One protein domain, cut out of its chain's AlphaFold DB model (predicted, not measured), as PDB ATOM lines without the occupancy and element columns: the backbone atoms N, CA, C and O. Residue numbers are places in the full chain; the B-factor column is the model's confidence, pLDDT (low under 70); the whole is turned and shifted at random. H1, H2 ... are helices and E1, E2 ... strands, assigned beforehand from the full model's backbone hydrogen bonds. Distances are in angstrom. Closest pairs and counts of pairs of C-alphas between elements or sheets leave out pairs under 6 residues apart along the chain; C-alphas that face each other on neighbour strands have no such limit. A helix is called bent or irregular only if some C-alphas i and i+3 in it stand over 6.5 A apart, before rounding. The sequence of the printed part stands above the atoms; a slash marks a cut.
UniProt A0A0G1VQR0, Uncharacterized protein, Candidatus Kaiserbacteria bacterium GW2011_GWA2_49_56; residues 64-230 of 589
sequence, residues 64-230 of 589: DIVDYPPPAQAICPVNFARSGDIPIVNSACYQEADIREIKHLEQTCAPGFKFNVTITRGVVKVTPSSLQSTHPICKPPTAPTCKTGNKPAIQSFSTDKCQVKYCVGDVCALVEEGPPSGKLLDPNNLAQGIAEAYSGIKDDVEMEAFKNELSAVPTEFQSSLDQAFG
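Overview. This is residues 64 to 230 of the 589 residues of an uncharacterized protein of Candidatus Kaiserbacteria bacterium GW2011_GWA2_49_56 (UniProt A0A0G1VQR0). A twisted five-stranded sheet has H1 and H2 over one face, with H3 beside its strands on the same side and H4 packed on H2 at the end of the body. From the other end a loop-rich arm, residues 64 to 87 and 131 to 153 with the small two-stranded sheet E1 and E5, makes much of the length. The printed part has 167 residues, under half of them in named elements, in the order E1 E2 H1 E3 E4 E5 E6 E7 H2 H3 H4; the class is mixed, helices and strands. The large sheet is mixed, order E2, E4, E3, E6, E7. The whole is compact, with a radius of gyration of the C-alphas of 17.8 A and spans of 61 by 29 by 24 A.

Along the chain. The large sheet holds E2, residues 95 to 98; E4, 123 to 130, 23.0 A long; E3, 113 to 120, 22.1 A; E6, 163 to 168, 17.2 A; and E7, 171 to 175. E1, residues 88 to 92, begins with C-alpha 88 at (201.473, 170.836, 188.392); E5 is residues 154 to 156. H1 is residues 99 to 104, H2 187 to 199, 18.0 A long, H3 204 to 214, and H4 219 to 230, 16.9 A, ending with C-alpha 230 at (171.339, 146.750, 177.897). H1 and H4 are irregular: C-alphas 100 and 103 are 7.6 A apart, C-alphas 220 and 223 7.0 A.

Arrangement. E3 and E4 form an antiparallel hairpin, N 118 to O 125 at 2.8 A, and E6 and E7 another, N 173 to O 166 at 2.9 A. E3 and E6 are parallel, N 165 to O 115 at 2.8 A; E2 and E4 are antiparallel, N 126 to O 95 at 2.8 A. E2, H1 and E3 make a split strand-helix-strand unit, E4 between its two strands, with a right-handed crossover. H1 and H2 on one face make two layers with the sheet. H2 runs across the strands, at 66 degrees to E6 on the local plane; the closest C-alphas of H2 and E7 are those of Ala 197 and Ala 173, 4.3 A. H2 and H4 touch at Ala 191 and Leu 225, C-alphas 5.0 A apart, at a steep tilt of 53 degrees. E1 runs on into E2 at 28 degrees and is antiparallel to E5, N 90 to O 156 at 2.9 A. Every O i to N i+4 pair is within hydrogen-bond range in H2 and H3, against 6 of 8 in H4 and 0 of 2 in H1, where 1 of 3 O i to N i+3 pairs is.

Size, cuts and confidence. The C-alphas farthest apart, those of Asn 79 and Asp 204, are 61.6 A apart. The printed part has no cut. The links E4 to E5 and E7 to H2 are long. Mean pLDDT of the printed part is 78.0; residues 173 to 182 and 216 to 230 are among those under 70.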
ATOM      1  N   ASP A  64     190.064 177.460 201.329       66.94
ATOM      2  CA  ASP A  64     188.707 177.258 200.830       66.94
ATOM      3  C   ASP A  64     188.220 175.818 201.002       66.94
ATOM      4  O   ASP A  64     188.985 174.851 200.900       66.94
ATOM      5  N   ILE A  65     186.914 175.697 201.255       78.56
ATOM      6  CA  ILE A  65     186.238 174.415 201.429       78.56
ATOM      7  C   ILE A  65     185.601 174.015 200.090       78.56
ATOM      8  O   ILE A  65     184.545 174.525 199.711       78.56
ATOM      9  N   VAL A  66     186.264 173.124 199.354       78.38
ATOM     10  CA  VAL A  66     185.968 172.775 197.955       78.38
ATOM     11  C   VAL A  66     185.967 171.264 197.743       78.38
ATOM     12  O   VAL A  66     186.761 170.542 198.327       78.38
ATOM     13  N   ASP A  67     185.076 170.772 196.882       77.75
ATOM     14  CA  ASP A  67     184.948 169.333 196.598       77.75
ATOM     15  C   ASP A  67     185.728 168.894 195.354       77.75
ATOM     16  O   ASP A  67     186.176 167.753 195.273       77.75
ATOM     17  N   TYR A  68     185.939 169.806 194.407       79.69
ATOM     18  CA  TYR A  68     186.850 169.627 193.283       79.69
ATOM     19  C   TYR A  68     187.871 170.774 193.292       79.69
ATOM     20  O   TYR A  68     187.593 171.845 192.745       79.69
ATOM     21  N   PRO A  69     189.024 170.605 193.964       83.56
ATOM     22  CA  PRO A  69     190.021 171.660 194.045       83.56
ATOM     23  C   PRO A  69     190.793 171.775 192.720       83.56
ATOM     24  O   PRO A  69     191.189 170.749 192.158       83.56
ATOM     25  N   PRO A  70     191.038 172.994 192.205       82.31
ATOM     26  CA  PRO A  70     191.750 173.179 190.945       82.31
ATOM     27  C   PRO A  70     193.224 172.737 191.052       82.31
ATOM     28  O   PRO A  70     193.809 172.805 192.138       82.31
ATOM     29  N   PRO A  71     193.861 172.326 189.938       87.44
ATOM     30  CA  PRO A  71     195.299 172.077 189.909       87.44
ATOM     31  C   PRO A  71     196.093 173.343 190.255       87.44
ATOM     32  O   PRO A  71     195.764 174.437 189.793       87.44
ATOM     33  N   ALA A  72     197.162 173.188 191.034       88.38
ATOM     34  CA  ALA A  72     197.993 174.290 191.517       88.38
ATOM     35  C   ALA A  72     199.476 174.057 191.187       88.38
ATOM     36  O   ALA A  72     199.906 172.925 190.989       88.38
ATOM     37  N   GLN A  73     200.280 175.119 191.116       89.75
ATOM     38  CA  GLN A  73     201.721 174.990 190.856       89.75
ATOM     39  C   GLN A  73     202.477 174.508 192.105       89.75
ATOM     40  O   GLN A  73     202.173 174.920 193.226       89.75
ATOM     41  N   ALA A  74     203.485 173.655 191.914       90.06
ATOM     42  CA  ALA A  74     204.367 173.237 192.998       90.06
ATOM     43  C   ALA A  74     205.301 174.367 193.469       90.06
ATOM     44  O   ALA A  74     205.794 175.179 192.686       90.06
ATOM     45  N   ILE A  75     205.627 174.362 194.761       90.94
ATOM     46  CA  ILE A  75     206.581 175.287 195.374       90.94
ATOM     47  C   ILE A  75     207.996 174.728 195.170       90.94
ATOM     48  O   ILE A  75     208.458 173.860 195.917       90.94
ATOM     49  N   CYS A  76     208.679 175.212 194.134       87.88
ATOM     50  CA  CYS A  76     210.040 174.811 193.764       87.88
ATOM     51  C   CYS A  76     211.104 175.837 194.214       87.88
ATOM     52  O   CYS A  76     210.806 177.028 194.318       87.88
ATOM     53  N   PRO A  77     212.374 175.431 194.413       87.00
ATOM     54  CA  PRO A  77     213.486 176.366 194.591       87.00
ATOM     55  C   PRO A  77     213.662 177.295 193.378       87.00
ATOM     56  O   PRO A  77     213.510 176.869 192.233       87.00
ATOM     57  N   VAL A  78     214.068 178.548 193.611       76.50
ATOM     58  CA  VAL A  78     214.136 179.606 192.573       76.50
ATOM     59  C   VAL A  78     215.030 179.284 191.369       76.50
ATOM     60  O   VAL A  78     214.803 179.812 190.284       76.50
ATOM     61  N   ASN A  79     216.024 178.406 191.533       75.94
ATOM     62  CA  ASN A  79     216.893 177.963 190.439       75.94
ATOM     63  C   ASN A  79     216.202 176.942 189.520       75.94
ATOM     64  O   ASN A  79     216.508 176.900 188.334       75.94
ATOM     65  N   PHE A  80     215.258 176.158 190.050       72.12
ATOM     66  CA  PHE A  80     214.461 175.190 189.291       72.12
ATOM     67  C   PHE A  80     213.340 175.899 188.517       72.12
ATOM     68  O   PHE A  80     213.152 175.656 187.335       72.12
ATOM     69  N   ALA A  81     212.678 176.886 189.132       62.78
ATOM     70  CA  ALA A  81     211.645 177.695 188.470       62.78
ATOM     71  C   ALA A  81     212.127 178.424 187.192       62.78
ATOM     72  O   ALA A  81     211.313 178.828 186.367       62.78
ATOM     73  N   ARG A  82     213.446 178.590 187.004       60.12
ATOM     74  CA  ARG A  82     214.045 179.214 185.810       60.12
ATOM     75  C   ARG A  82     214.165 178.292 184.591       60.12
ATOM     76  O   ARG A  82     214.440 178.815 183.517       60.12
ATOM     77  N   SER A  83     213.963 176.976 184.715       63.88
ATOM     78  CA  SER A  83     213.939 176.073 183.548       63.88
ATOM     79  C   SER A  83     212.575 176.005 182.849       63.88
ATOM     80  O   SER A  83     212.465 175.342 181.826       63.88
ATOM     81  N   GLY A  84     211.548 176.688 183.369       59.81
ATOM     82  CA  GLY A  84     210.194 176.747 182.800       59.81
ATOM     83  C   GLY A  84     209.237 175.683 183.350       59.81
ATOM     84  O   GLY A  84     208.092 175.999 183.666       59.81
ATOM     85  N   ASP A  85     209.723 174.458 183.549       73.69
ATOM     86  CA  ASP A  85     208.901 173.303 183.936       73.69
ATOM     87  C   ASP A  85     208.631 173.219 185.453       73.69
ATOM     88  O   ASP A  85     209.175 172.374 186.164       73.69
ATOM     89  N   ILE A  86     207.766 174.096 185.973       82.50
ATOM     90  CA  ILE A  86     207.210 173.945 187.329       82.50
ATOM     91  C   ILE A  86     206.114 172.859 187.290       82.50
ATOM     92  O   ILE A  86     205.106 173.058 186.608       82.50
ATOM     93  N   PRO A  87     206.253 171.730 188.015       86.75
ATOM     94  CA  PRO A  87     205.267 170.658 187.981       86.75
ATOM     95  C   PRO A  87     203.924 171.103 188.571       86.75
ATOM     96  O   PRO A  87     203.854 171.839 189.561       86.75
ATOM     97  N   ILE A  88     202.850 170.617 187.953       89.44
ATOM     98  CA  ILE A  88     201.473 170.836 188.392       89.44
ATOM     99  C   ILE A  88     201.129 169.801 189.465       89.44
ATOM    100  O   ILE A  88     201.415 168.615 189.314       89.44
ATOM    101  N   VAL A  89     200.489 170.256 190.538       91.56
ATOM    102  CA  VAL A  89     199.966 169.426 191.619       91.56
ATOM    103  C   VAL A  89     198.454 169.344 191.473       91.56
ATOM    104  O   VAL A  89     197.731 170.320 191.690       91.56
ATOM    105  N   ASN A  90     197.973 168.162 191.100       92.00
ATOM    106  CA  ASN A  90     196.550 167.851 191.079       92.00
ATOM    107  C   ASN A  90     196.069 167.564 192.509       92.00
ATOM    108  O   ASN A  90     196.826 167.039 193.330       92.00
ATOM    109  N   SER A  91     194.809 167.883 192.808       91.31
ATOM    110  CA  SER A  91     194.191 167.645 194.118       91.31
ATOM    111  C   SER A  91     192.875 166.880 193.971       91.31
ATOM    112  O   SER A  91     192.132 167.092 193.014       91.31
ATOM    113  N   ALA A  92     192.570 166.002 194.924       90.94
ATOM    114  CA  ALA A  92     191.341 165.215 194.953       90.94
ATOM    115  C   ALA A  92     190.811 165.062 196.385       90.94
ATOM    116  O   ALA A  92     191.584 164.959 197.341       90.94
ATOM    117  N   CYS A  93     189.489 165.020 196.528       90.62
ATOM    118  CA  CYS A  93     188.817 164.950 197.816       90.62
ATOM    119  C   CYS A  93     188.189 163.584 198.077       90.62
ATOM    120  O   CYS A  93     187.677 162.921 197.176       90.62
ATOM    121  N   TYR A  94     188.195 163.185 199.350       89.25
ATOM    122  CA  TYR A  94     187.236 162.194 199.824       89.25
ATOM    123  C   TYR A  94     185.836 162.801 199.732       89.25
ATOM    124  O   TYR A  94     185.654 163.947 200.144       89.25
ATOM    125  N   GLN A  95     184.865 162.049 199.219       88.12
ATOM    126  CA  GLN A  95     183.462 162.463 199.169       88.12
ATOM    127  C   GLN A  95     182.544 161.333 199.630       88.12
ATOM    128  O   GLN A  95     182.826 160.160 199.389       88.12
ATOM    129  N   GLU A  96     181.449 161.691 200.295       87.75
ATOM    130  CA  GLU A  96     180.450 160.759 200.816       87.75
ATOM    131  C   GLU A  96     179.082 161.446 200.862       87.75
ATOM    132  O   GLU A  96     178.960 162.522 201.445       87.75
ATOM    133  N   ALA A  97     178.067 160.826 200.258       83.12
ATOM    134  CA  ALA A  97     176.675 161.269 200.332       83.12
ATOM    135  C   ALA A  97     175.707 160.093 200.148       83.12
ATOM    136  O   ALA A  97     176.094 159.007 199.704       83.12
ATOM    137  N   ASP A  98     174.430 160.327 200.441       83.00
ATOM    138  CA  ASP A  98     173.349 159.453 199.992       83.00
ATOM    139  C   ASP A  98     173.291 159.424 198.453       83.00
ATOM    140  O   ASP A  98     173.540 160.426 197.779       83.00
ATOM    141  N   ILE A  99     172.941 158.279 197.874       78.44
ATOM    142  CA  ILE A  99     172.858 158.077 196.426       78.44
ATOM    143  C   ILE A  99     171.850 159.018 195.737       78.44
ATOM    144  O   ILE A  99     172.037 159.382 194.577       78.44
ATOM    145  N   ARG A 100     170.819 159.481 196.459       74.81
ATOM    146  CA  ARG A 100     169.861 160.507 195.999       74.81
ATOM    147  C   ARG A 100     170.509 161.887 195.844       74.81
ATOM    148  O   ARG A 100     170.038 162.709 195.060       74.81
ATOM    149  N   GLU A 101     171.598 162.132 196.566       78.38
ATOM    150  CA  GLU A 101     172.265 163.429 196.691       78.38
ATOM    151  C   GLU A 101     173.556 163.537 195.860       78.38
ATOM    152  O   GLU A 101     174.146 164.612 195.806       78.38
ATOM    153  N   ILE A 102     173.981 162.494 195.128       72.62
ATOM    154  CA  ILE A 102     175.258 162.513 194.372       72.62
ATOM    155  C   ILE A 102     175.343 163.600 193.293       72.62
ATOM    156  O   ILE A 102     176.433 163.943 192.851       72.62
ATOM    157  N   LYS A 103     174.211 164.194 192.900       66.88
ATOM    158  CA  LYS A 103     174.158 165.381 192.027       66.88
ATOM    159  C   LYS A 103     174.841 166.606 192.661       66.88
ATOM    160  O   LYS A 103     175.173 167.546 191.942       66.88
ATOM    161  N   HIS A 104     175.050 166.591 193.979       67.38
ATOM    162  CA  HIS A 104     175.800 167.581 194.756       67.38
ATOM    163  C   HIS A 104     177.274 167.199 194.980       67.38
ATOM    164  O   HIS A 104     178.034 168.024 195.482       67.38
ATOM    165  N   LEU A 105     177.689 165.980 194.612       71.56
ATOM    166  CA  LEU A 105     179.071 165.522 194.728       71.56
ATOM    167  C   LEU A 105     179.844 165.804 193.433       71.56
ATOM    168  O   LEU A 105     179.515 165.321 192.350       71.56
ATOM    169  N   GLU A 106     180.891 166.620 193.545       71.88
ATOM    170  CA  GLU A 106     181.539 167.256 192.392       71.88
ATOM    171  C   GLU A 106     182.840 166.565 191.938       71.88
ATOM    172  O   GLU A 106     183.507 167.077 191.039       71.88
ATOM    173  N   GLN A 107     183.236 165.420 192.526       78.75
ATOM    174  CA  GLN A 107     184.539 164.811 192.211       78.75
ATOM    175  C   GLN A 107     184.665 164.435 190.728       78.75
ATOM    176  O   GLN A 107     183.893 163.640 190.175       78.75
ATOM    177  N   THR A 108     185.722 164.952 190.105       80.50
ATOM    178  CA  THR A 108     186.150 164.532 188.770       80.50
ATOM    179  C   THR A 108     187.436 163.712 188.824       80.50
ATOM    180  O   THR A 108     188.179 163.718 189.809       80.50
ATOM    181  N   CYS A 109     187.676 162.972 187.751       80.06
ATOM    182  CA  CYS A 109     188.778 162.052 187.555       80.06
ATOM    183  C   CYS A 109     190.079 162.825 187.252       80.06
ATOM    184  O   CYS A 109     190.520 162.925 186.108       80.06
ATOM    185  N   ALA A 110     190.657 163.439 188.286       85.12
ATOM    186  CA  ALA A 110     191.880 164.232 188.179       85.12
ATOM    187  C   ALA A 110     193.106 163.348 187.842       85.12
ATOM    188  O   ALA A 110     193.231 162.262 188.419       85.12
ATOM    189  N   PRO A 111     194.024 163.784 186.953       86.31
ATOM    190  CA  PRO A 111     195.257 163.054 186.654       86.31
ATOM    191  C   PRO A 111     196.117 162.799 187.896       86.31
ATOM    192  O   PRO A 111     196.093 163.568 188.858       86.31
ATOM    193  N   GLY A 112     196.876 161.706 187.871       88.75
ATOM    194  CA  GLY A 112     197.725 161.295 188.985       88.75
ATOM    195  C   GLY A 112     196.992 160.655 190.166       88.75
ATOM    196  O   GLY A 112     197.596 160.514 191.231       88.75
ATOM    197  N   PHE A 113     195.728 160.251 190.011       91.00
ATOM    198  CA  PHE A 113     194.943 159.587 191.058       91.00
ATOM    199  C   PHE A 113     194.302 158.272 190.607       91.00
ATOM    200  O   PHE A 113     193.836 158.123 189.477       91.00
ATOM    201  N   LYS A 114     194.190 157.343 191.558       91.00
ATOM    202  CA  LYS A 114     193.300 156.185 191.495       91.00
ATOM    203  C   LYS A 114     192.104 156.432 192.406       91.00
ATOM    204  O   LYS A 114     192.287 156.655 193.598       91.00
ATOM    205  N   PHE A 115     190.894 156.385 191.867       90.00
ATOM    206  CA  PHE A 115     189.655 156.570 192.617       90.00
ATOM    207  C   PHE A 115     188.981 155.224 192.877       90.00
ATOM    208  O   PHE A 115     188.825 154.422 191.959       90.00
ATOM    209  N   ASN A 116     188.541 154.994 194.112       89.94
ATOM    210  CA  ASN A 116     187.612 153.923 194.453       89.94
ATOM    211  C   ASN A 116     186.236 154.540 194.741       89.94
ATOM    212  O   ASN A 116     186.099 155.316 195.687       89.94
ATOM    213  N   VAL A 117     185.246 154.225 193.907       88.75
ATOM    214  CA  VAL A 117     183.850 154.657 194.028       88.75
ATOM    215  C   VAL A 117     183.051 153.471 194.556       88.75
ATOM    216  O   VAL A 117     182.854 152.489 193.847       88.75
ATOM    217  N   THR A 118     182.630 153.520 195.813       87.12
ATOM    218  CA  THR A 118     181.968 152.399 196.494       87.12
ATOM    219  C   THR A 118     180.543 152.774 196.869       87.12
ATOM    220  O   THR A 118     180.325 153.791 197.526       87.12
ATOM    221  N   ILE A 119     179.585 151.944 196.464       84.69
ATOM    222  CA  ILE A 119     178.179 152.031 196.859       84.69
ATOM    223  C   ILE A 119     177.933 151.010 197.969       84.69
ATOM    224  O   ILE A 119     178.264 149.832 197.817       84.69
ATOM    225  N   THR A 120     177.375 151.448 199.095       83.00
ATOM    226  CA  THR A 120     176.986 150.562 200.200       83.00
ATOM    227  C   THR A 120     175.773 151.132 200.930       83.00
ATOM    228  O   THR A 120     175.822 152.242 201.455       83.00
ATOM    229  N   ARG A 121     174.674 150.376 200.969       79.31
ATOM    230  CA  ARG A 121     173.386 150.669 201.621       79.31
ATOM    231  C   ARG A 121     172.805 152.027 201.228       79.31
ATOM    232  O   ARG A 121     172.299 152.766 202.068       79.31
ATOM    233  N   GLY A 122     172.913 152.359 199.943       75.00
ATOM    234  CA  GLY A 122     172.479 153.646 199.396       75.00
ATOM    235  C   GLY A 122     173.416 154.822 199.701       75.00
ATOM    236  O   GLY A 122     173.079 155.947 199.363       75.00
ATOM    237  N   VAL A 123     174.593 154.605 200.295       83.88
ATOM    238  CA  VAL A 123     175.636 155.634 200.445       83.88
ATOM    239  C   VAL A 123     176.689 155.439 199.358       83.88
ATOM    240  O   VAL A 123     177.157 154.320 199.149       83.88
ATOM    241  N   VAL A 124     177.085 156.518 198.681       86.62
ATOM    242  CA  VAL A 124     178.180 156.512 197.701       86.62
ATOM    243  C   VAL A 124     179.394 157.214 198.297       86.62
ATOM    244  O   VAL A 124     179.314 158.369 198.713       86.62
ATOM    245  N   LYS A 125     180.529 156.512 198.325       89.75
ATOM    246  CA  LYS A 125     181.826 156.996 198.815       89.75
ATOM    247  C   LYS A 125     182.819 157.067 197.664       89.75
ATOM    248  O   LYS A 125     183.014 156.076 196.967       89.75
ATOM    249  N   VAL A 126     183.503 158.194 197.503       90.25
ATOM    250  CA  VAL A 126     184.617 158.355 196.560       90.25
ATOM    251  C   VAL A 126     185.902 158.552 197.349       90.25
ATOM    252  O   VAL A 126     186.058 159.530 198.075       90.25
ATOM    253  N   THR A 127     186.828 157.607 197.204       91.31
ATOM    254  CA  THR A 127     188.122 157.603 197.895       91.31
ATOM    255  C   THR A 127     189.250 157.730 196.872       91.31
ATOM    256  O   THR A 127     189.529 156.755 196.170       91.31
ATOM    257  N   PRO A 128     189.894 158.905 196.738       92.56
ATOM    258  CA  PRO A 128     191.106 159.041 195.942       92.56
ATOM    259  C   PRO A 128     192.332 158.452 196.653       92.56
ATOM    260  O   PRO A 128     192.468 158.541 197.870       92.56
ATOM    261  N   SER A 129     193.266 157.946 195.855       92.56
ATOM    262  CA  SER A 129     194.626 157.561 196.237       92.56
ATOM    263  C   SER A 129     195.606 158.196 195.252       92.56
ATOM    264  O   SER A 129     195.438 158.069 194.038       92.56
ATOM    265  N   SER A 130     196.621 158.895 195.758       93.50
ATOM    266  CA  SER A 130     197.644 159.554 194.936       93.50
ATOM    267  C   SER A 130     198.584 158.523 194.308       93.50
ATOM    268  O   SER A 130     199.106 157.665 195.017       93.50
ATOM    269  N   LEU A 131     198.812 158.611 192.993       89.75
ATOM    270  CA  LEU A 131     199.811 157.800 192.287       89.75
ATOM    271  C   LEU A 131     201.243 158.286 192.570       89.75
ATOM    272  O   LEU A 131     202.171 157.483 192.568       89.75
ATOM    273  N   GLN A 132     201.428 159.581 192.857       91.12
ATOM    274  CA  GLN A 132     202.723 160.154 193.222       91.12
ATOM    275  C   GLN A 132     202.539 161.336 194.189       91.12
ATOM    276  O   GLN A 132     202.389 162.485 193.779       91.12
ATOM    277  N   SER A 133     202.593 161.070 195.493       88.94
ATOM    278  CA  SER A 133     202.393 162.083 196.543       88.94
ATOM    279  C   SER A 133     203.610 162.982 196.816       88.94
ATOM    280  O   SER A 133     203.502 163.937 197.585       88.94
ATOM    281  N   THR A 134     204.770 162.705 196.210       88.94
ATOM    282  CA  THR A 134     206.036 163.412 196.474       88.94
ATOM    283  C   THR A 134     206.816 163.744 195.197       88.94
ATOM    284  O   THR A 134     206.690 163.086 194.167       88.94
ATOM    285  N   HIS A 135     207.665 164.771 195.274       89.75
ATOM    286  CA  HIS A 135     208.593 165.165 194.212       89.75
ATOM    287  C   HIS A 135     209.978 165.427 194.827       89.75
ATOM    288  O   HIS A 135     210.056 166.036 195.895       89.75
ATOM    289  N   PRO A 136     211.094 165.033 194.184       87.81
ATOM    290  CA  PRO A 136     212.440 165.110 194.777       87.81
ATOM    291  C   PRO A 136     213.015 166.531 194.967       87.81
ATOM    292  O   PRO A 136     214.173 166.667 195.350       87.81
ATOM    293  N   ILE A 137     212.259 167.593 194.656       88.44
ATOM    294  CA  ILE A 137     212.771 168.978 194.563       88.44
ATOM    295  C   ILE A 137     211.704 169.981 195.017       88.44
ATOM    296  O   ILE A 137     211.946 170.789 195.913       88.44
ATOM    297  N   CYS A 138     210.524 169.938 194.395       89.31
ATOM    298  CA  CYS A 138     209.414 170.827 194.713       89.31
ATOM    299  C   CYS A 138     208.529 170.245 195.824       89.31
ATOM    300  O   CYS A 138     208.394 169.030 195.957       89.31
ATOM    301  N   LYS A 139     207.891 171.119 196.602       90.88
ATOM    302  CA  LYS A 139     206.862 170.757 197.587       90.88
ATOM    303  C   LYS A 139     205.474 171.074 197.030       90.88
ATOM    304  O   LYS A 139     205.360 171.997 196.222       90.88
ATOM    305  N   PRO A 140     204.415 170.357 197.436       90.25
ATOM    306  CA  PRO A 140     203.073 170.752 197.052       90.25
ATOM    307  C   PRO A 140     202.686 172.066 197.760       90.25
ATOM    308  O   PRO A 140     203.222 172.361 198.835       90.25
ATOM    309  N   PRO A 141     201.782 172.872 197.177       90.19
ATOM    310  CA  PRO A 141     201.184 174.006 197.874       90.19
ATOM    311  C   PRO A 141     200.266 173.519 199.005       90.19
ATOM    312  O   PRO A 141     199.903 172.343 199.055       90.19
ATOM    313  N   THR A 142     199.867 174.417 199.910       91.38
ATOM    314  CA  THR A 142     198.919 174.106 200.993       91.38
ATOM    315  C   THR A 142     197.666 173.429 200.435       91.38
ATOM    316  O   THR A 142     196.985 173.998 199.585       91.38
ATOM    317  N   ALA A 143     197.363 172.217 200.904       88.19
ATOM    318  CA  ALA A 143     196.176 171.495 200.466       88.19
ATOM    319  C   ALA A 143     194.893 172.241 200.899       88.19
ATOM    320  O   ALA A 143     194.772 172.580 202.081       88.19
ATOM    321  N   PRO A 144     193.935 172.485 199.984       87.62
ATOM    322  CA  PRO A 144     192.626 173.040 200.328       87.62
ATOM    323  C   PRO A 144     191.790 172.031 201.128       87.62
ATOM    324  O   PRO A 144     192.137 170.850 201.219       87.62
ATOM    325  N   THR A 145     190.684 172.484 201.717       89.94
ATOM    326  CA  THR A 145     189.845 171.648 202.590       89.94
ATOM    327  C   THR A 145     188.698 171.027 201.791       89.94
ATOM    328  O   THR A 145     188.020 171.719 201.046       89.94
ATOM    329  N   CYS A 146     188.432 169.735 201.961       86.50
ATOM    330  CA  CYS A 146     187.291 169.054 201.345       86.50
ATOM    331  C   CYS A 146     185.988 169.349 202.100       86.50
ATOM    332  O   CYS A 146     185.991 169.308 203.335       86.50
ATOM    333  N   LYS A 147     184.862 169.581 201.397       84.25
ATOM    334  CA  LYS A 147     183.565 169.829 202.069       84.25
ATOM    335  C   LYS A 147     183.126 168.605 202.873       84.25
ATOM    336  O   LYS A 147     182.687 168.731 204.015       84.25
ATOM    337  N   THR A 148     183.324 167.407 202.321       80.88
ATOM    338  CA  THR A 148     183.098 166.160 203.065       80.88
ATOM    339  C   THR A 148     184.133 166.003 204.186       80.88
ATOM    340  O   THR A 148     185.310 165.722 203.957       80.88
ATOM    341  N   GLY A 149     183.681 166.150 205.434       78.81
ATOM    342  CA  GLY A 149     184.461 165.838 206.635       78.81
ATOM    343  C   GLY A 149     185.560 166.840 207.014       78.81
ATOM    344  O   GLY A 149     186.301 166.553 207.952       78.81
ATOM    345  N   ASN A 150     185.669 167.987 206.331       84.25
ATOM    346  CA  ASN A 150     186.640 169.059 206.613       84.25
ATOM    347  C   ASN A 150     188.110 168.587 206.697       84.25
ATOM    348  O   ASN A 150     188.884 169.062 207.530       84.25
ATOM    349  N   LYS A 151     188.500 167.627 205.849       85.81
ATOM    350  CA  LYS A 151     189.878 167.106 205.765       85.81
ATOM    351  C   LYS A 151     190.664 167.804 204.646       85.81
ATOM    352  O   LYS A 151     190.045 168.195 203.660       85.81
ATOM    353  N   PRO A 152     192.001 167.924 204.737       89.00
ATOM    354  CA  PRO A 152     192.817 168.387 203.615       89.00
ATOM    355  C   PRO A 152     192.671 167.472 202.391       89.00
ATOM    356  O   PRO A 152     192.604 166.248 202.536       89.00
ATOM    357  N   ALA A 153     192.656 168.059 201.195       91.62
ATOM    358  CA  ALA A 153     192.652 167.321 199.937       91.62
ATOM    359  C   ALA A 153     193.937 166.495 199.760       91.62
ATOM    360  O   ALA A 153     195.033 166.914 200.143       91.62
ATOM    361  N   ILE A 154     193.812 165.323 199.136       93.06
ATOM    362  CA  ILE A 154     194.961 164.494 198.766       93.06
ATOM    363  C   ILE A 154     195.572 165.082 197.492       93.06
ATOM    364  O   ILE A 154     194.845 165.460 196.577       93.06
ATOM    365  N   GLN A 155     196.901 165.157 197.429       93.81
ATOM    366  CA  GLN A 155     197.647 165.792 196.339       93.81
ATOM    367  C   GLN A 155     198.487 164.780 195.543       93.81
ATOM    368  O   GLN A 155     198.948 163.771 196.088       93.81
ATOM    369  N   SER A 156     198.695 165.050 194.253       94.31
ATOM    370  CA  SER A 156     199.515 164.232 193.353       94.31
ATOM    371  C   SER A 156     200.326 165.080 192.379       94.31
ATOM    372  O   SER A 156     199.812 166.039 191.805       94.31
ATOM    373  N   PHE A 157     201.585 164.694 192.180       89.31
ATOM    374  CA  PHE A 157     202.500 165.232 191.169       89.31
ATOM    375  C   PHE A 157     202.456 164.458 189.845       89.31
ATOM    376  O   PHE A 157     203.034 164.911 188.859       89.31
ATOM    377  N   SER A 158     201.817 163.284 189.816       89.06
ATOM    378  CA  SER A 158     201.730 162.477 188.600       89.06
ATOM    379  C   SER A 158     200.763 163.117 187.595       89.06
ATOM    380  O   SER A 158     199.704 163.645 187.948       89.06
ATOM    381  N   THR A 159     201.137 163.044 186.319       84.62
ATOM    382  CA  THR A 159     200.315 163.440 185.167       84.62
ATOM    383  C   THR A 159     199.637 162.246 184.491       84.62
ATOM    384  O   THR A 159     199.049 162.404 183.421       84.62
ATOM    385  N   ASP A 160     199.733 161.049 185.076       84.50
ATOM    386  CA  ASP A 160     199.164 159.821 184.519       84.50
ATOM    387  C   ASP A 160     197.637 159.904 184.429       84.50
ATOM    388  O   ASP A 160     196.981 160.608 185.210       84.50
ATOM    389  N   LYS A 161     197.044 159.149 183.493       81.81
ATOM    390  CA  LYS A 161     195.584 159.032 183.402       81.81
ATOM    391  C   LYS A 161     195.016 158.563 184.740       81.81
ATOM    392  O   LYS A 161     195.541 157.644 185.368       81.81
ATOM    393  N   CYS A 162     193.912 159.178 185.145       84.06
ATOM    394  CA  CYS A 162     193.183 158.739 186.320       84.06
ATOM    395  C   CYS A 162     192.634 157.312 186.119       84.06
ATOM    396  O   CYS A 162     192.130 156.972 185.046       84.06
ATOM    397  N   GLN A 163     192.716 156.493 187.165       85.06
ATOM    398  CA  GLN A 163     192.153 155.138 187.196       85.06
ATOM    399  C   GLN A 163     190.894 155.130 188.060       85.06
ATOM    400  O   GLN A 163     190.882 155.780 189.108       85.06
ATOM    401  N   VAL A 164     189.864 154.365 187.688       85.06
ATOM    402  CA  VAL A 164     188.636 154.256 188.492       85.06
ATOM    403  C   VAL A 164     188.313 152.797 188.792       85.06
ATOM    404  O   VAL A 164     188.348 151.938 187.918       85.06
ATOM    405  N   LYS A 165     187.989 152.512 190.050       85.69
ATOM    406  CA  LYS A 165     187.392 151.255 190.497       85.69
ATOM    407  C   LYS A 165     185.976 151.567 190.972       85.69
ATOM    408  O   LYS A 165     185.827 152.435 191.830       85.69
ATOM    409  N   TYR A 166     184.965 150.889 190.439       83.69
ATOM    410  CA  TYR A 166     183.604 150.940 190.986       83.69
ATOM    411  C   TYR A 166     183.345 149.672 191.796       83.69
ATOM    412  O   TYR A 166     183.722 148.582 191.368       83.69
ATOM    413  N   CYS A 167     182.707 149.818 192.954       81.88
ATOM    414  CA  CYS A 167     182.317 148.730 193.844       81.88
ATOM    415  C   CYS A 167     180.860 148.895 194.295       81.88
ATOM    416  O   CYS A 167     180.418 150.017 194.554       81.88
ATOM    417  N   VAL A 168     180.140 147.786 194.437       80.12
ATOM    418  CA  VAL A 168     178.780 147.705 194.984       80.12
ATOM    419  C   VAL A 168     178.801 146.607 196.043       80.12
ATOM    420  O   VAL A 168     178.948 145.429 195.722       80.12
ATOM    421  N   GLY A 169     178.768 147.006 197.316       78.50
ATOM    422  CA  GLY A 169     179.302 146.164 198.387       78.50
ATOM    423  C   GLY A 169     180.769 145.805 198.104       78.50
ATOM    424  O   GLY A 169     181.556 146.662 197.695       78.50
ATOM    425  N   ASP A 170     181.115 144.529 198.275       77.94
ATOM    426  CA  ASP A 170     182.462 143.996 198.027       77.94
ATOM    427  C   ASP A 170     182.738 143.646 196.546       77.94
ATOM    428  O   ASP A 170     183.896 143.489 196.148       77.94
ATOM    429  N   VAL A 171     181.696 143.562 195.706       72.94
ATOM    430  CA  VAL A 171     181.808 143.263 194.266       72.94
ATOM    431  C   VAL A 171     182.310 144.497 193.521       72.94
ATOM    432  O   VAL A 171     181.725 145.572 193.651       72.94
ATOM    433  N   CYS A 172     183.351 144.365 192.690       74.44
ATOM    434  CA  CYS A 172     183.946 145.513 192.002       74.44
ATOM    435  C   CYS A 172     184.432 145.245 190.571       74.44
ATOM    436  O   CYS A 172     184.974 144.181 190.282       74.44
ATOM    437  N   ALA A 173     184.401 146.287 189.735       67.38
ATOM    438  CA  ALA A 173     185.101 146.356 188.450       67.38
ATOM    439  C   ALA A 173     186.193 147.441 188.443       67.38
ATOM    440  O   ALA A 173     186.112 148.447 189.155       67.38
ATOM    441  N   LEU A 174     187.217 147.233 187.612       64.62
ATOM    442  CA  LEU A 174     188.220 148.237 187.258       64.62
ATOM    443  C   LEU A 174     187.889 148.815 185.882       64.62
ATOM    444  O   LEU A 174     187.747 148.069 184.919       64.62
ATOM    445  N   VAL A 175     187.837 150.142 185.805       63.22
ATOM    446  CA  VAL A 175     187.704 150.908 184.566       63.22
ATOM    447  C   VAL A 175     189.046 151.596 184.348       63.22
ATOM    448  O   VAL A 175     189.379 152.592 184.999       63.22
ATOM    449  N   GLU A 176     189.882 150.977 183.514       50.91
ATOM    450  CA  GLU A 176     191.301 151.344 183.383       50.91
ATOM    451  C   GLU A 176     191.508 152.720 182.734       50.91
ATOM    452  O   GLU A 176     192.516 153.377 182.996       50.91
ATOM    453  N   GLU A 177     190.522 153.199 181.971       54.06
ATOM    454  CA  GLU A 177     190.410 154.600 181.575       54.06
ATOM    455  C   GLU A 177     189.228 155.249 182.304       54.06
ATOM    456  O   GLU A 177     188.084 154.813 182.162       54.06
ATOM    457  N   GLY A 178     189.489 156.304 183.082       51.88
ATOM    458  CA  GLY A 178     188.435 157.056 183.764       51.88
ATOM    459  C   GLY A 178     187.372 157.635 182.814       51.88
ATOM    460  O   GLY A 178     187.647 157.874 181.634       51.88
ATOM    461  N   PRO A 179     186.143 157.883 183.311       54.22
ATOM    462  CA  PRO A 179     184.985 158.125 182.460       54.22
ATOM    463  C   PRO A 179     185.143 159.363 181.557       54.22
ATOM    464  O   PRO A 179     185.652 160.397 182.001       54.22
ATOM    465  N   PRO A 180     184.637 159.327 180.309       43.16
ATOM    466  CA  PRO A 180     184.956 160.316 179.274       43.16
ATOM    467  C   PRO A 180     184.376 161.723 179.502       43.16
ATOM    468  O   PRO A 180     184.711 162.636 178.745       43.16
ATOM    469  N   SER A 181     183.519 161.921 180.510       47.94
ATOM    470  CA  SER A 181     183.053 163.245 180.962       47.94
ATOM    471  C   SER A 181     183.817 163.786 182.182       47.94
ATOM    472  O   SER A 181     183.499 164.865 182.679       47.94
ATOM    473  N   GLY A 182     184.795 163.039 182.703       59.09
ATOM    474  CA  GLY A 182     185.564 163.361 183.906       59.09
ATOM    475  C   GLY A 182     184.794 163.189 185.220       59.09
ATOM    476  O   GLY A 182     185.390 162.775 186.207       59.09
ATOM    477  N   LYS A 183     183.486 163.467 185.270       73.62
ATOM    478  CA  LYS A 183     182.667 163.339 186.491       73.62
ATOM    479  C   LYS A 183     182.500 161.875 186.905       73.62
ATOM    480  O   LYS A 183     181.873 161.105 186.186       73.62
ATOM    481  N   LEU A 184     182.991 161.500 188.086       71.19
ATOM    482  CA  LEU A 184     182.894 160.120 188.592       71.19
ATOM    483  C   LEU A 184     181.463 159.722 188.990       71.19
ATOM    484  O   LEU A 184     181.134 158.543 189.030       71.19
ATOM    485  N   LEU A 185     180.628 160.719 189.288       73.06
ATOM    486  CA  LEU A 185     179.282 160.563 189.842       73.06
ATOM    487  C   LEU A 185     178.187 161.105 188.909       73.06
ATOM    488  O   LEU A 185     177.067 161.377 189.337       73.06
ATOM    489  N   ASP A 186     178.499 161.249 187.617       77.31
ATOM    490  CA  ASP A 186     177.452 161.369 186.601       77.31
ATOM    491  C   ASP A 186     176.593 160.088 186.606       77.31
ATOM    492  O   ASP A 186     177.172 158.996 186.623       77.31
ATOM    493  N   PRO A 187     175.248 160.178 186.560       71.75
ATOM    494  CA  PRO A 187     174.376 159.006 186.624       71.75
ATOM    495  C   PRO A 187     174.694 157.909 185.606       71.75
ATOM    496  O   PRO A 187     174.527 156.734 185.919       71.75
ATOM    497  N   ASN A 188     175.192 158.266 184.420       71.19
ATOM    498  CA  ASN A 188     175.501 157.299 183.370       71.19
ATOM    499  C   ASN A 188     176.848 156.611 183.620       71.19
ATOM    500  O   ASN A 188     176.951 155.400 183.461       71.19
ATOM    501  N   ASN A 189     177.853 157.356 184.092       73.38
ATOM    502  CA  ASN A 189     179.153 156.791 184.465       73.38
ATOM    503  C   ASN A 189     179.030 155.869 185.688       73.38
ATOM    504  O   ASN A 189     179.633 154.797 185.717       73.38
ATOM    505  N   LEU A 190     178.215 156.260 186.676       75.19
ATOM    506  CA  LEU A 190     177.937 155.428 187.843       75.19
ATOM    507  C   LEU A 190     177.133 154.180 187.450       75.19
ATOM    508  O   LEU A 190     177.490 153.082 187.865       75.19
ATOM    509  N   ALA A 191     176.103 154.315 186.607       74.56
ATOM    510  CA  ALA A 191     175.344 153.174 186.093       74.56
ATOM    511  C   ALA A 191     176.203 152.213 185.251       74.56
ATOM    512  O   ALA A 191     176.066 151.000 185.397       74.56
ATOM    513  N   GLN A 192     177.123 152.730 184.430       71.81
ATOM    514  CA  GLN A 192     178.102 151.919 183.705       71.81
ATOM    515  C   GLN A 192     179.020 151.167 184.680       71.81
ATOM    516  O   GLN A 192     179.164 149.954 184.556       71.81
ATOM    517  N   GLY A 193     179.569 151.846 185.692       72.25
ATOM    518  CA  GLY A 193     180.401 151.221 186.724       72.25
ATOM    519  C   GLY A 193     179.677 150.136 187.531       72.25
ATOM    520  O   GLY A 193     180.252 149.083 187.807       72.25
ATOM    521  N   ILE A 194     178.394 150.352 187.850       74.81
ATOM    522  CA  ILE A 194     177.505 149.349 188.459       74.81
ATOM    523  C   ILE A 194     177.313 148.158 187.509       74.81
ATOM    524  O   ILE A 194     177.446 147.012 187.936       74.81
ATOM    525  N   ALA A 195     177.028 148.398 186.225       69.00
ATOM    526  CA  ALA A 195     176.818 147.340 185.237       69.00
ATOM    527  C   ALA A 195     178.089 146.522 184.953       69.00
ATOM    528  O   ALA A 195     178.007 145.309 184.762       69.00
ATOM    529  N   GLU A 196     179.262 147.153 184.977       68.75
ATOM    530  CA  GLU A 196     180.556 146.486 184.832       68.75
ATOM    531  C   GLU A 196     180.900 145.650 186.070       68.75
ATOM    532  O   GLU A 196     181.239 144.475 185.916       68.75
ATOM    533  N   ALA A 197     180.720 146.188 187.285       69.06
ATOM    534  CA  ALA A 197     180.881 145.427 188.530       69.06
ATOM    535  C   ALA A 197     179.941 144.210 188.563       69.06
ATOM    536  O   ALA A 197     180.374 143.093 188.839       69.06
ATOM    537  N   TYR A 198     178.680 144.408 188.175       70.31
ATOM    538  CA  TYR A 198     177.693 143.340 188.055       70.31
ATOM    539  C   TYR A 198     178.086 142.266 187.030       70.31
ATOM    540  O   TYR A 198     177.903 141.072 187.266       70.31
ATOM    541  N   SER A 199     178.662 142.671 185.893       62.59
ATOM    542  CA  SER A 199     179.084 141.744 184.835       62.59
ATOM    543  C   SER A 199     180.212 140.793 185.255       62.59
ATOM    544  O   SER A 199     180.461 139.820 184.541       62.59
ATOM    545  N   GLY A 200     180.907 141.086 186.362       64.00
ATOM    546  CA  GLY A 200     182.019 140.302 186.900       64.00
ATOM    547  C   GLY A 200     181.645 139.270 187.970       64.00
ATOM    548  O   GLY A 200     182.521 138.488 188.336       64.00
ATOM    549  N   ILE A 201     180.391 139.257 188.446       65.12
ATOM    550  CA  ILE A 201     179.897 138.327 189.479       65.12
ATOM    551  C   ILE A 201     179.947 136.879 188.980       65.12
ATOM    552  O   ILE A 201     179.548 136.603 187.842       65.12
ATOM    553  N   LYS A 202     180.404 135.956 189.836       64.62
ATOM    554  CA  LYS A 202     180.634 134.545 189.473       64.62
ATOM    555  C   LYS A 202     179.715 133.546 190.163       64.62
ATOM    556  O   LYS A 202     179.546 132.453 189.624       64.62
ATOM    557  N   ASP A 203     179.120 133.895 191.302       71.69
ATOM    558  CA  ASP A 203     178.244 132.995 192.059       71.69
ATOM    559  C   ASP A 203     176.947 133.658 192.557       71.69
ATOM    560  O   ASP A 203     176.772 134.880 192.523       71.69
ATOM    561  N   ASP A 204     176.009 132.819 193.002       64.44
ATOM    562  CA  ASP A 204     174.680 133.243 193.449       64.44
ATOM    563  C   ASP A 204     174.686 133.992 194.801       64.44
ATOM    564  O   ASP A 204     173.716 134.678 195.126       64.44
ATOM    565  N   VAL A 205     175.765 133.914 195.589       71.88
ATOM    566  CA  VAL A 205     175.884 134.593 196.891       71.88
ATOM    567  C   VAL A 205     176.354 136.034 196.695       71.88
ATOM    568  O   VAL A 205     175.713 136.955 197.208       71.88
ATOM    569  N   GLU A 206     177.394 136.247 195.882       70.12
ATOM    570  CA  GLU A 206     177.767 137.572 195.357       70.12
ATOM    571  C   GLU A 206     176.562 138.247 194.675       70.12
ATOM    572  O   GLU A 206     176.301 139.436 194.868       70.12
ATOM    573  N   MET A 207     175.792 137.470 193.907       66.88
ATOM    574  CA  MET A 207     174.603 137.923 193.186       66.88
ATOM    575  C   MET A 207     173.487 138.430 194.112       66.88
ATOM    576  O   MET A 207     172.943 139.510 193.871       66.88
ATOM    577  N   GLU A 208     173.122 137.684 195.159       67.81
ATOM    578  CA  GLU A 208     172.116 138.144 196.127       67.81
ATOM    579  C   GLU A 208     172.631 139.300 196.996       67.81
ATOM    580  O   GLU A 208     171.877 140.240 197.260       67.81
ATOM    581  N   ALA A 209     173.913 139.316 197.374       70.12
ATOM    582  CA  ALA A 209     174.509 140.468 198.052       70.12
ATOM    583  C   ALA A 209     174.389 141.743 197.193       70.12
ATOM    584  O   ALA A 209     173.865 142.760 197.658       70.12
ATOM    585  N   PHE A 210     174.760 141.664 195.911       72.12
ATOM    586  CA  PHE A 210     174.640 142.777 194.970       72.12
ATOM    587  C   PHE A 210     173.187 143.219 194.767       72.12
ATOM    588  O   PHE A 210     172.919 144.417 194.740       72.12
ATOM    589  N   LYS A 211     172.225 142.293 194.640       69.44
ATOM    590  CA  LYS A 211     170.793 142.632 194.495       69.44
ATOM    591  C   LYS A 211     170.265 143.429 195.687       69.44
ATOM    592  O   LYS A 211     169.539 144.403 195.486       69.44
ATOM    593  N   ASN A 212     170.639 143.045 196.909       72.69
ATOM    594  CA  ASN A 212     170.246 143.765 198.120       72.69
ATOM    595  C   ASN A 212     170.834 145.184 198.142       72.69
ATOM    596  O   ASN A 212     170.103 146.144 198.379       72.69
ATOM    597  N   GLU A 213     172.115 145.339 197.806       72.94
ATOM    598  CA  GLU A 213     172.773 146.648 197.686       72.94
ATOM    599  C   GLU A 213     172.166 147.514 196.558       72.94
ATOM    600  O   GLU A 213     171.904 148.703 196.750       72.94
ATOM    601  N   LEU A 214     171.841 146.911 195.409       71.69
ATOM    602  CA  LEU A 214     171.201 147.579 194.269       71.69
ATOM    603  C   LEU A 214     169.752 148.005 194.570       71.69
ATOM    604  O   LEU A 214     169.278 148.991 194.009       71.69
ATOM    605  N   SER A 215     169.049 147.317 195.477       70.31
ATOM    606  CA  SER A 215     167.679 147.681 195.879       70.31
ATOM    607  C   SER A 215     167.583 149.044 196.583       70.31
ATOM    608  O   SER A 215     166.514 149.653 196.606       70.31
ATOM    609  N   ALA A 216     168.703 149.558 197.108       69.94
ATOM    610  CA  ALA A 216     168.802 150.896 197.689       69.94
ATOM    611  C   ALA A 216     169.012 152.011 196.640       69.94
ATOM    612  O   ALA A 216     169.046 153.189 197.001       69.94
ATOM    613  N   VAL A 217     169.164 151.674 195.351       69.50
ATOM    614  CA  VAL A 217     169.355 152.661 194.278       69.50
ATOM    615  C   VAL A 217     168.007 153.296 193.879       69.50
ATOM    616  O   VAL A 217     167.043 152.568 193.633       69.50
ATOM    617  N   PRO A 218     167.890 154.637 193.780       69.12
ATOM    618  CA  PRO A 218     166.611 155.302 193.540       69.12
ATOM    619  C   PRO A 218     166.030 155.012 192.155       69.12
ATOM    620  O   PRO A 218     166.756 154.857 191.173       69.12
ATOM    621  N   THR A 219     164.700 155.058 192.047       67.88
ATOM    622  CA  THR A 219     163.973 154.841 190.785       67.88
ATOM    623  C   THR A 219     164.389 155.801 189.665       67.88
ATOM    624  O   THR A 219     164.368 155.422 188.499       67.88
ATOM    625  N   GLU A 220     164.845 157.012 189.992       66.06
ATOM    626  CA  GLU A 220     165.361 157.976 189.008       66.06
ATOM    627  C   GLU A 220     166.679 157.560 188.322       66.06
ATOM    628  O   GLU A 220     166.988 158.087 187.257       66.06
ATOM    629  N   PHE A 221     167.425 156.593 188.868       68.75
ATOM    630  CA  PHE A 221     168.616 156.017 188.225       68.75
ATOM    631  C   PHE A 221     168.298 154.813 187.325       68.75
ATOM    632  O   PHE A 221     169.176 154.333 186.607       68.75
ATOM    633  N   GLN A 222     167.056 154.313 187.334       66.50
ATOM    634  CA  GLN A 222     166.705 153.080 186.624       66.50
ATOM    635  C   GLN A 222     166.854 153.186 185.108       66.50
ATOM    636  O   GLN A 222     167.181 152.185 184.488       66.50
ATOM    637  N   SER A 223     166.681 154.367 184.506       65.75
ATOM    638  CA  SER A 223     166.887 154.571 183.065       65.75
ATOM    639  C   SER A 223     168.354 154.407 182.653       65.75
ATOM    640  O   SER A 223     168.640 153.665 181.716       65.75
ATOM    641  N   SER A 224     169.287 155.035 183.378       65.69
ATOM    642  CA  SER A 224     170.729 154.878 183.140       65.69
ATOM    643  C   SER A 224     171.200 153.449 183.434       65.69
ATOM    644  O   SER A 224     172.018 152.917 182.686       65.69
ATOM    645  N   LEU A 225     170.655 152.789 184.467       65.62
ATOM    646  CA  LEU A 225     170.926 151.371 184.748       65.62
ATOM    647  C   LEU A 225     170.392 150.444 183.648       65.62
ATOM    648  O   LEU A 225     171.115 149.565 183.188       65.62
ATOM    649  N   ASP A 226     169.159 150.655 183.186       63.62
ATOM    650  CA  ASP A 226     168.559 149.886 182.090       63.62
ATOM    651  C   ASP A 226     169.359 150.008 180.793       63.62
ATOM    652  O   ASP A 226     169.537 149.013 180.082       63.62
ATOM    653  N   GLN A 227     169.852 151.213 180.496       67.44
ATOM    654  CA  GLN A 227     170.744 151.451 179.369       67.44
ATOM    655  C   GLN A 227     172.072 150.706 179.562       67.44
ATOM    656  O   GLN A 227     172.435 149.904 178.703       67.44
ATOM    657  N   ALA A 228     172.758 150.891 180.693       63.34
ATOM    658  CA  ALA A 228     174.058 150.274 180.955       63.34
ATOM    659  C   ALA A 228     174.003 148.732 180.945       63.34
ATOM    660  O   ALA A 228     174.842 148.080 180.319       63.34
ATOM    661  N   PHE A 229     172.982 148.125 181.559       65.75
ATOM    662  CA  PHE A 229     172.763 146.676 181.486       65.75
ATOM    663  C   PHE A 229     172.406 146.209 180.064       65.75
ATOM    664  O   PHE A 229     172.823 145.127 179.645       65.75
ATOM    665  N   GLY A 230     171.655 147.014 179.303       60.97
ATOM    666  CA  GLY A 230     171.339 146.750 177.897       60.97
ATOM    667  C   GLY A 230     172.576 146.770 176.994       60.97
ATOM    668  O   GLY A 230     172.748 145.869 176.170       60.97
TER     669      GLY A 230